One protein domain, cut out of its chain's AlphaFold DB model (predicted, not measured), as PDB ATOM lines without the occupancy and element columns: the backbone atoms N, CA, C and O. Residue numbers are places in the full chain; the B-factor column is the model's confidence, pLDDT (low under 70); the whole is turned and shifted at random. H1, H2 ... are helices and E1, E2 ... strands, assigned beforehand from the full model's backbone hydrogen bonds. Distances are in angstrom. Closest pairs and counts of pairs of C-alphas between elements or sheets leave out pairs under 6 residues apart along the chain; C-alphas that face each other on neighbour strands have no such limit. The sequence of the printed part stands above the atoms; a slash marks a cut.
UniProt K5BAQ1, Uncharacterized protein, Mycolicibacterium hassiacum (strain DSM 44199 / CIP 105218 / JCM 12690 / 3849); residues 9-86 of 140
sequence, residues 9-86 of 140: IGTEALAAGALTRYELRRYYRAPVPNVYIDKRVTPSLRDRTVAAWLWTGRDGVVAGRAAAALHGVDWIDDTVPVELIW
ATOM      1  N   ILE A   9     190.541 249.054 129.200       90.50
ATOM      2  CA  ILE A   9     191.961 249.423 129.184       90.50
ATOM      3  C   ILE A   9     192.220 250.544 130.199       90.50
ATOM      4  O   ILE A   9     191.654 251.633 130.106       90.50
ATOM      5  N   GLY A  10     193.124 250.303 131.150       88.94
ATOM      6  CA  GLY A  10     193.417 251.240 132.236       88.94
ATOM      7  C   GLY A  10     193.968 252.574 131.740       88.94
ATOM      8  O   GLY A  10     193.519 253.628 132.178       88.94
ATOM      9  N   THR A  11     194.899 252.556 130.783       90.12
ATOM     10  CA  THR A  11     195.416 253.794 130.174       90.12
ATOM     11  C   THR A  11     194.340 254.599 129.453       90.12
ATOM     12  O   THR A  11     194.376 255.821 129.537       90.12
ATOM     13  N   GLU A  12     193.384 253.946 128.782       91.62
ATOM     14  CA  GLU A  12     192.265 254.637 128.122       91.62
ATOM     15  C   GLU A  12     191.335 255.268 129.170       91.62
ATOM     16  O   GLU A  12     191.007 256.446 129.066       91.62
ATOM     17  N   ALA A  13     190.993 254.531 130.233       89.94
ATOM     18  CA  ALA A  13     190.145 255.038 131.313       89.94
ATOM     19  C   ALA A  13     190.774 256.220 132.072       89.94
ATOM     20  O   ALA A  13     190.080 257.179 132.413       89.94
ATOM     21  N   LEU A  14     192.091 256.175 132.306       91.50
ATOM     22  CA  LEU A  14     192.833 257.281 132.916       91.50
ATOM     23  C   LEU A  14     192.920 258.493 131.974       91.50
ATOM     24  O   LEU A  14     192.775 259.622 132.433       91.50
ATOM     25  N   ALA A  15     193.155 258.275 130.675       91.00
ATOM     26  CA  ALA A  15     193.241 259.352 129.684       91.00
ATOM     27  C   ALA A  15     191.892 260.057 129.475       91.00
ATOM     28  O   ALA A  15     191.856 261.271 129.295       91.00
ATOM     29  N   ALA A  16     190.790 259.309 129.552       89.75
ATOM     30  CA  ALA A  16     189.435 259.846 129.486       89.75
ATOM     31  C   ALA A  16     188.986 260.546 130.784       89.75
ATOM     32  O   ALA A  16     187.898 261.114 130.818       89.75
ATOM     33  N   GLY A  17     189.770 260.471 131.868       90.00
ATOM     34  CA  GLY A  17     189.375 260.984 133.185       90.00
ATOM     35  C   GLY A  17     188.191 260.239 133.816       90.00
ATOM     36  O   GLY A  17     187.638 260.707 134.805       90.00
ATOM     37  N   ALA A  18     187.806 259.084 133.262       88.38
ATOM     38  CA  ALA A  18     186.686 258.281 133.747       88.38
ATOM     39  C   ALA A  18     187.001 257.595 135.084       88.38
ATOM     40  O   ALA A  18     186.095 257.296 135.856       88.38
ATOM     41  N   LEU A  19     188.287 257.336 135.342       88.69
ATOM     42  CA  LEU A  19     188.783 256.775 136.592       88.69
ATOM     43  C   LEU A  19     190.083 257.460 137.002       88.69
ATOM     44  O   LEU A  19     190.903 257.859 136.175       88.69
ATOM     45  N   THR A  20     190.313 257.516 138.304       91.12
ATOM     46  CA  THR A  20     191.591 257.908 138.893       91.12
ATOM     47  C   THR A  20     192.494 256.690 139.099       91.12
ATOM     48  O   THR A  20     192.049 255.549 139.255       91.12
ATOM     49  N   ARG A  21     193.812 256.924 139.196       88.69
ATOM     50  CA  ARG A  21     194.784 255.867 139.550       88.69
ATOM     51  C   ARG A  21     194.460 255.205 140.893       88.69
ATOM     52  O   ARG A  21     194.751 254.024 141.083       88.69
ATOM     53  N   TYR A  22     193.882 255.967 141.822       91.12
ATOM     54  CA  TYR A  22     193.477 255.469 143.131       91.12
ATOM     55  C   TYR A  22     192.310 254.483 143.020       91.12
ATOM     56  O   TYR A  22     192.407 253.369 143.539       91.12
ATOM     57  N   GLU A  23     191.249 254.851 142.301       89.38
ATOM     58  CA  GLU A  23     190.090 253.980 142.074       89.38
ATOM     59  C   GLU A  23     190.492 252.696 141.358       89.38
ATOM     60  O   GLU A  23     190.127 251.608 141.799       89.38
ATOM     61  N   LEU A  24     191.333 252.813 140.329       89.19
ATOM     62  CA  LEU A  24     191.853 251.687 139.559       89.19
ATOM     63  C   LEU A  24     192.605 250.676 140.441       89.19
ATOM     64  O   LEU A  24     192.387 249.473 140.333       89.19
ATOM     65  N   ARG A  25     193.426 251.140 141.391       86.62
ATOM     66  CA  ARG A  25     194.116 250.255 142.348       86.62
ATOM     67  C   ARG A  25     193.172 249.678 143.409       86.62
ATOM     68  O   ARG A  25     193.355 248.535 143.850       86.62
ATOM     69  N   ARG A  26     192.198 250.466 143.867       89.25
ATOM     70  CA  ARG A  26     191.318 250.106 144.985       89.25
ATOM     71  C   ARG A  26     190.223 249.134 144.558       89.25
ATOM     72  O   ARG A  26     190.100 248.082 145.188       89.25
ATOM     73  N   TYR A  27     189.507 249.438 143.483       87.19
ATOM     74  CA  TYR A  27     188.272 248.756 143.090       87.19
ATOM     75  C   TYR A  27     188.435 247.770 141.933       87.19
ATOM     76  O   TYR A  27     187.581 246.907 141.771       87.19
ATOM     77  N   TYR A  28     189.545 247.820 141.189       88.12
ATOM     78  CA  TYR A  28     189.731 246.993 139.994       88.12
ATOM     79  C   TYR A  28     190.949 246.067 140.092       88.12
ATOM     80  O   TYR A  28     191.963 246.388 140.721       88.12
ATOM     81  N   ARG A  29     190.846 244.881 139.488       86.56
ATOM     82  CA  ARG A  29     191.940 243.910 139.337       86.56
ATOM     83  C   ARG A  29     192.337 243.790 137.875       86.56
ATOM     84  O   ARG A  29     191.492 243.942 137.001       86.56
ATOM     85  N   ALA A  30     193.608 243.497 137.627       84.81
ATOM     86  CA  ALA A  30     194.127 243.318 136.280       84.81
ATOM     87  C   ALA A  30     194.348 241.827 135.982       84.81
ATOM     88  O   ALA A  30     195.338 241.278 136.469       84.81
ATOM     89  N   PRO A  31     193.455 241.153 135.228       78.88
ATOM     90  CA  PRO A  31     193.679 239.766 134.813       78.88
ATOM     91  C   PRO A  31     194.840 239.643 133.813       78.88
ATOM     92  O   PRO A  31     195.551 238.645 133.806       78.88
ATOM     93  N   VAL A  32     195.056 240.678 132.997       77.94
ATOM     94  CA  VAL A  32     196.150 240.797 132.025       77.94
ATOM     95  C   VAL A  32     196.708 242.229 132.056       77.94
ATOM     96  O   VAL A  32     196.026 243.144 132.530       77.94
ATOM     97  N   PRO A  33     197.949 242.470 131.595       81.25
ATOM     98  CA  PRO A  33     198.572 243.788 131.689       81.25
ATOM     99  C   PRO A  33     197.728 244.912 131.070       81.25
ATOM    100  O   PRO A  33     197.316 244.822 129.918       81.25
ATOM    101  N   ASN A  34     197.545 246.004 131.821       83.94
ATOM    102  CA  ASN A  34     196.812 247.211 131.413       83.94
ATOM    103  C   ASN A  34     195.310 247.020 131.104       83.94
ATOM    104  O   ASN A  34     194.672 247.951 130.615       83.94
ATOM    105  N   VAL A  35     194.729 245.861 131.413       87.81
ATOM    106  CA  VAL A  35     193.286 245.617 131.301       87.81
ATOM    107  C   VAL A  35     192.735 245.343 132.689       87.81
ATOM    108  O   VAL A  35     193.349 244.599 133.449       87.81
ATOM    109  N   TYR A  36     191.603 245.949 133.029       88.94
ATOM    110  CA  TYR A  36     191.039 245.953 134.375       88.94
ATOM    111  C   TYR A  36     189.583 245.487 134.376       88.94
ATOM    112  O   TYR A  36     188.842 245.750 133.434       88.94
ATOM    113  N   ILE A  37     189.193 244.800 135.452       87.88
ATOM    114  CA  ILE A  37     187.829 244.332 135.749       87.88
ATOM    115  C   ILE A  37     187.505 244.701 137.203       87.88
ATOM    116  O   ILE A  37     188.413 244.740 138.043       87.88
ATOM    117  N   ASP A  38     186.240 244.992 137.519       87.44
ATOM    118  CA  ASP A  38     185.796 245.241 138.899       87.44
ATOM    119  C   ASP A  38     186.119 244.030 139.794       87.44
ATOM    120  O   ASP A  38     185.875 242.878 139.434       87.44
ATOM    121  N   LYS A  39     186.695 244.275 140.975       84.94
ATOM    122  CA  LYS A  39     187.057 243.220 141.936       84.94
ATOM    123  C   LYS A  39     185.859 242.473 142.512       84.94
ATOM    124  O   LYS A  39     186.053 241.384 143.046       84.94
ATOM    125  N   ARG A  40     184.670 243.072 142.478       84.19
ATOM    126  CA  ARG A  40     183.431 242.527 143.048       84.19
ATOM    127  C   ARG A  40     182.722 241.563 142.102       84.19
ATOM    128  O   ARG A  40     181.800 240.886 142.538       84.19
ATOM    129  N   VAL A  41     183.131 241.517 140.835       81.50
ATOM    130  CA  VAL A  41     182.510 240.680 139.806       81.50
ATOM    131  C   VAL A  41     183.375 239.450 139.551       81.50
ATOM    132  O   VAL A  41     184.588 239.554 139.340       81.50
ATOM    133  N   THR A  42     182.742 238.277 139.543       81.75
ATOM    134  CA  THR A  42     183.356 237.050 139.030       81.75
ATOM    135  C   THR A  42     183.295 237.087 137.499       81.75
ATOM    136  O   THR A  42     182.198 237.141 136.947       81.75
ATOM    137  N   PRO A  43     184.439 237.114 136.796       77.12
ATOM    138  CA  PRO A  43     184.487 237.313 135.360       77.12
ATOM    139  C   PRO A  43     183.978 236.066 134.649       77.12
ATOM    140  O   PRO A  43     184.491 234.964 134.857       77.12
ATOM    141  N   SER A  44     183.000 236.259 133.774       81.50
ATOM    142  CA  SER A  44     182.504 235.209 132.890       81.50
ATOM    143  C   SER A  44     183.563 234.813 131.853       81.50
ATOM    144  O   SER A  44     184.548 235.526 131.629       81.50
ATOM    145  N   LEU A  45     183.352 233.698 131.143       80.81
ATOM    146  CA  LEU A  45     184.157 233.357 129.963       80.81
ATOM    147  C   LEU A  45     184.195 234.509 128.946       80.81
ATOM    148  O   LEU A  45     185.237 234.788 128.348       80.81
ATOM    149  N   ARG A  46     183.075 235.217 128.784       82.25
ATOM    150  CA  ARG A  46     182.983 236.381 127.903       82.25
ATOM    151  C   ARG A  46     183.884 237.519 128.374       82.25
ATOM    152  O   ARG A  46     184.630 238.058 127.561       82.25
ATOM    153  N   ASP A  47     183.890 237.839 129.665       83.38
ATOM    154  CA  ASP A  47     184.751 238.899 130.216       83.38
ATOM    155  C   ASP A  47     186.226 238.537 130.079       83.38
ATOM    156  O   ASP A  47     187.049 239.339 129.648       83.38
ATOM    157  N   ARG A  48     186.563 237.284 130.372       82.38
ATOM    158  CA  ARG A  48     187.907 236.732 130.180       82.38
ATOM    159  C   ARG A  48     188.358 236.855 128.723       82.38
ATOM    160  O   ARG A  48     189.467 237.313 128.447       82.38
ATOM    161  N   THR A  49     187.458 236.555 127.790       82.94
ATOM    162  CA  THR A  49     187.704 236.683 126.351       82.94
ATOM    163  C   THR A  49     187.922 238.134 125.932       82.94
ATOM    164  O   THR A  49     188.905 238.443 125.258       82.94
ATOM    165  N   VAL A  50     187.039 239.040 126.352       85.94
ATOM    166  CA  VAL A  50     187.149 240.471 126.041       85.94
ATOM    167  C   VAL A  50     188.437 241.046 126.623       85.94
ATOM    168  O   VAL A  50     189.134 241.794 125.939       85.94
ATOM    169  N   ALA A  51     188.806 240.664 127.846       86.00
ATOM    170  CA  ALA A  51     190.033 241.132 128.475       86.00
ATOM    171  C   ALA A  51     191.272 240.703 127.681       86.00
ATOM    172  O   ALA A  51     192.167 241.512 127.419       86.00
ATOM    173  N   ALA A  52     191.297 239.438 127.262       83.25
ATOM    174  CA  ALA A  52     192.370 238.880 126.457       83.25
ATOM    175  C   ALA A  52     192.450 239.574 125.082       83.25
ATOM    176  O   ALA A  52     193.533 239.968 124.648       83.25
ATOM    177  N   TRP A  53     191.310 239.818 124.430       84.62
ATOM    178  CA  TRP A  53     191.240 240.550 123.164       84.62
ATOM    179  C   TRP A  53     191.734 242.001 123.288       84.62
ATOM    180  O   TRP A  53     192.579 242.436 122.503       84.62
ATOM    181  N   LEU A  54     191.306 242.741 124.315       87.00
ATOM    182  CA  LEU A  54     191.794 244.105 124.573       87.00
ATOM    183  C   LEU A  54     193.311 244.145 124.787       87.00
ATOM    184  O   LEU A  54     193.982 245.067 124.321       87.00
ATOM    185  N   TRP A  55     193.871 243.130 125.442       84.25
ATOM    186  CA  TRP A  55     195.311 243.038 125.674       84.25
ATOM    187  C   TRP A  55     196.134 242.890 124.388       84.25
ATOM    188  O   TRP A  55     197.242 243.430 124.303       84.25
ATOM    189  N   THR A  56     195.575 242.250 123.358       78.69
ATOM    190  CA  THR A  56     196.193 242.186 122.018       78.69
ATOM    191  C   THR A  56     196.157 243.517 121.264       78.69
ATOM    192  O   THR A  56     196.650 243.599 120.144       78.69
ATOM    193  N   GLY A  57     195.590 244.569 121.861       82.50
ATOM    194  CA  GLY A  57     195.360 245.836 121.177       82.50
ATOM    195  C   GLY A  57     194.190 245.773 120.201       82.50
ATOM    196  O   GLY A  57     194.164 246.571 119.276       82.50
ATOM    197  N   ARG A  58     193.231 244.858 120.426       85.44
ATOM    198  CA  ARG A  58     192.064 244.605 119.560       85.44
ATOM    199  C   ARG A  58     192.378 243.887 118.230       85.44
ATOM    200  O   ARG A  58     191.502 243.800 117.379       85.44
ATOM    201  N   ASP A  59     193.571 243.298 118.099       80.56
ATOM    202  CA  ASP A  59     194.056 242.643 116.866       80.56
ATOM    203  C   ASP A  59     194.135 241.101 116.941       80.56
ATOM    204  O   ASP A  59     194.526 240.437 115.981       80.56
ATOM    205  N   GLY A  60     193.849 240.507 118.099       77.38
ATOM    206  CA  GLY A  60     193.870 239.058 118.304       77.38
ATOM    207  C   GLY A  60     192.561 238.380 117.911       77.38
ATOM    208  O   GLY A  60     191.487 238.963 118.034       77.38
ATOM    209  N   VAL A  61     192.647 237.115 117.501       77.44
ATOM    210  CA  VAL A  61     191.480 236.262 117.228       77.44
ATOM    211  C   VAL A  61     191.367 235.201 118.317       77.44
ATOM    212  O   VAL A  61     192.350 234.541 118.649       77.44
ATOM    213  N   VAL A  62     190.170 235.037 118.875       76.81
ATOM    214  CA  VAL A  62     189.869 234.008 119.881       76.81
ATOM    215  C   VAL A  62     189.739 232.661 119.185       76.81
ATOM    216  O   VAL A  62     189.058 232.550 118.168       76.81
ATOM    217  N   ALA A  63     190.393 231.642 119.728       73.88
ATOM    218  CA  ALA A  63     190.421 230.300 119.167       73.88
ATOM    219  C   ALA A  63     190.044 229.243 120.216       73.88
ATOM    220  O   ALA A  63     189.799 229.544 121.387       73.88
ATOM    221  N   GLY A  64     189.984 227.988 119.769       75.12
ATOM    222  CA  GLY A  64     189.852 226.830 120.644       75.12
ATOM    223  C   GLY A  64     188.512 226.749 121.375       75.12
ATOM    224  O   GLY A  64     187.462 227.158 120.868       75.12
ATOM    225  N   ARG A  65     188.550 226.183 122.584       72.81
ATOM    226  CA  ARG A  65     187.346 225.867 123.371       72.81
ATOM    227  C   ARG A  65     186.574 227.113 123.795       72.81
ATOM    228  O   ARG A  65     185.353 227.058 123.863       72.81
ATOM    229  N   ALA A  66     187.266 228.229 124.016       74.75
ATOM    230  CA  ALA A  66     186.629 229.506 124.317       74.75
ATOM    231  C   ALA A  66     185.812 230.037 123.130       74.75
ATOM    232  O   ALA A  66     184.679 230.461 123.321       74.75
ATOM    233  N   ALA A  67     186.339 229.963 121.902       77.56
ATOM    234  CA  ALA A  67     185.582 230.349 120.711       77.56
ATOM    235  C   ALA A  67     184.348 229.459 120.524       77.56
ATOM    236  O   ALA A  67     183.251 229.958 120.293       77.56
ATOM    237  N   ALA A  68     184.512 228.145 120.689       77.25
ATOM    238  CA  ALA A  68     183.406 227.202 120.601       77.25
ATOM    239  C   ALA A  68     182.322 227.504 121.657       77.25
ATOM    240  O   ALA A  68     181.157 227.669 121.305       77.25
ATOM    241  N   ALA A  69     182.698 227.685 122.925       76.25
ATOM    242  CA  ALA A  69     181.763 228.044 123.993       76.25
ATOM    243  C   ALA A  69     181.037 229.377 123.730       76.25
ATOM    244  O   ALA A  69     179.832 229.471 123.943       76.25
ATOM    245  N   LEU A  70     181.719 230.386 123.172       73.38
ATOM    246  CA  LEU A  70     181.076 231.640 122.747       73.38
ATOM    247  C   LEU A  70     180.070 231.449 121.604       73.38
ATOM    248  O   LEU A  70     179.142 232.244 121.473       73.38
ATOM    249  N   HIS A  71     180.240 230.407 120.790       76.06
ATOM    250  CA  HIS A  71     179.295 230.007 119.748       76.06
ATOM    251  C   HIS A  71     178.174 229.079 120.254       76.06
ATOM    252  O   HIS A  71     177.359 228.636 119.446       76.06
ATOM    253  N   GLY A  72     178.087 228.825 121.565       67.31
ATOM    254  CA  GLY A  72     176.940 228.152 122.181       67.31
ATOM    255  C   GLY A  72     176.933 226.631 122.039       67.31
ATOM    256  O   GLY A  72     175.865 226.035 121.953       67.31
ATOM    257  N   VAL A  73     178.098 225.978 121.991       70.88
ATOM    258  CA  VAL A  73     178.137 224.514 122.160       70.88
ATOM    259  C   VAL A  73     177.908 224.138 123.625       70.88
ATOM    260  O   VAL A  73     178.737 224.433 124.483       70.88
ATOM    261  N   ASP A  74     176.814 223.417 123.871       54.16
ATOM    262  CA  ASP A  74     176.253 223.093 125.197       54.16
ATOM    263  C   ASP A  74     177.158 222.295 126.154       54.16
ATOM    264  O   ASP A  74     176.849 222.167 127.335       54.16
ATOM    265  N   TRP A  75     178.258 221.711 125.679       61.81
ATOM    266  CA  TRP A  75     179.069 220.769 126.465       61.81
ATOM    267  C   TRP A  75     180.384 221.360 126.987       61.81
ATOM    268  O   TRP A  75     181.206 220.634 127.551       61.81
ATOM    269  N   ILE A  76     180.621 222.658 126.785       61.06
ATOM    270  CA  ILE A  76     181.881 223.299 127.165       61.06
ATOM    271  C   ILE A  76     181.703 224.099 128.452       61.06
ATOM    272  O   ILE A  76     180.939 225.052 128.502       61.06
ATOM    273  N   ASP A  77     182.457 223.709 129.478       62.28
ATOM    274  CA  ASP A  77     182.495 224.378 130.777       62.28
ATOM    275  C   ASP A  77     182.956 225.847 130.670       62.28
ATOM    276  O   ASP A  77     183.933 226.163 129.984       62.28
ATOM    277  N   ASP A  78     182.297 226.747 131.400       64.25
ATOM    278  CA  ASP A  78     182.590 228.185 131.407       64.25
ATOM    279  C   ASP A  78     183.949 228.549 132.022       64.25
ATOM    280  O   ASP A  78     184.336 229.719 131.988       64.25
ATOM    281  N   THR A  79     184.696 227.586 132.565       67.25
ATOM    282  CA  THR A  79     186.060 227.749 133.091       67.25
ATOM    283  C   THR A  79     187.145 227.514 132.046       67.25
ATOM    284  O   THR A  79     188.321 227.739 132.343       67.25
ATOM    285  N   VAL A  80     186.791 227.151 130.802       70.06
ATOM    286  CA  VAL A  80     187.798 226.876 129.765       70.06
ATOM    287  C   VAL A  80     188.800 228.023 129.607       70.06
ATOM    288  O   VAL A  80     188.427 229.198 129.728       70.06
ATOM    289  N   PRO A  81     190.082 227.705 129.358       68.88
ATOM    290  CA  PRO A  81     191.081 228.722 129.078       68.88
ATOM    291  C   PRO A  81     190.737 229.457 127.777       68.88
ATOM    292  O   PRO A  81     190.249 228.858 126.819       68.88
ATOM    293  N   VAL A  82     191.016 230.761 127.735       72.25
ATOM    294  CA  VAL A  82     190.883 231.553 126.505       72.25
ATOM    295  C   VAL A  82     192.162 231.418 125.692       72.25
ATOM    296  O   VAL A  82     193.233 231.845 126.125       72.25
ATOM    297  N   GLU A  83     192.035 230.846 124.501       71.25
ATOM    298  CA  GLU A  83     193.122 230.733 123.535       71.25
ATOM    299  C   GLU A  83     193.047 231.892 122.533       71.25
ATOM    300  O   GLU A  83     191.971 232.243 122.046       71.25
ATOM    301  N   LEU A  84     194.194 232.498 122.221       71.12
ATOM    302  CA  LEU A  84     194.303 233.617 121.287       71.12
ATOM    303  C   LEU A  84     195.350 233.330 120.215       71.12
ATOM    304  O   LEU A  84     196.490 232.975 120.520       71.12
ATOM    305  N   ILE A  85     194.985 233.590 118.964       72.88
ATOM    306  CA  ILE A  85     195.904 233.649 117.830       72.88
ATOM    307  C   ILE A  85     196.207 235.124 117.567       72.88
ATOM    308  O   ILE A  85     195.317 235.906 117.233       72.88
ATOM    309  N   TRP A  86     197.470 235.521 117.733       72.69
ATOM    310  CA  TRP A  86     197.893 236.906 117.536       72.69
ATOM    311  C   TRP A  86     199.319 236.996 116.983       72.69
ATOM    312  O   TRP A  86     200.275 236.523 117.600       72.69
TER     313      TRP A  86
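What this domain is: This is residues 9 to 86 of the 140 residues of an uncharacterized protein of Mycolicibacterium hassiacum (strain DSM 44199 / CIP 105218 / JCM 12690 / 3849) (UniProt K5BAQ1). The longest helix, H3, stands in the middle between two small two-stranded sheets, the hairpin E1 and E2 on one side and the pair E3 and E4 on the other. H1 and H2 lie beyond the hairpin at one end, and H4 with the loop of residues 71 to 82 makes the opposite end. The printed part has 78 residues, in the order H1 H2 E1 E2 H3 E3 H4 E4, both sheets antiparallel; the class is mixed, helices and strands. It is only just compact, close to loose, with a radius of gyration of the C-alphas of 13.8 A, and only just elongated, spanning 41 by 27 by 15 A.

Where its parts are: E1 is residues 28 to 32, 12.0 A long, and E2 residues 35 to 38, 10.7 A. H3, residues 45 to 55, is 15.4 A long. H1 is residues 10 to 15, from C-alpha 10 at (193.417, 251.240, 132.236), and H2 residues 21 to 27. E3 is residues 61 to 63, H4 residues 64 to 70, and E4 residues 83 to 85, ending at C-alpha 85 at (195.904, 233.649, 117.830).

How they stand to each other: In the hairpin, N 29 and O 37 are within hydrogen-bond range at 2.8 A. The closest C-alphas of E2 and H3, Val 35 and Ala 51, are 6.2 A apart; those of E2 and H1, Gly 10 and Val 35, 5.7 A. H1 and H2 are close but not clearly touching, with closest C-alphas Leu 14 and Arg 21 at 7.1 A. The closest C-alphas of H3 and E3, Trp 53 and Val 61, are 7.3 A apart. Between E3 and E4, N 85 and O 61 are within hydrogen-bond range at 2.8 A. H3 and H4 only just touch, with 3 pairs of C-alphas within 8 A, the closest Arg 46 and Leu 70 at 7.3 A, at a steep tilt of 62 degrees, opposite ways. H1 and H4 are apart. In H1, H2, H3 and H4 every O i to N i+4 pair is within hydrogen-bond range.

The domain as a whole: The C-alphas farthest apart, Gly 17 and Trp 75, are 42.1 A apart. The printed part has no cut, and the link from H4 to E4 is long, 12 residues. Mean pLDDT of the printed part is 80.7; residues 72, 74 to 79 and 81 are under 70.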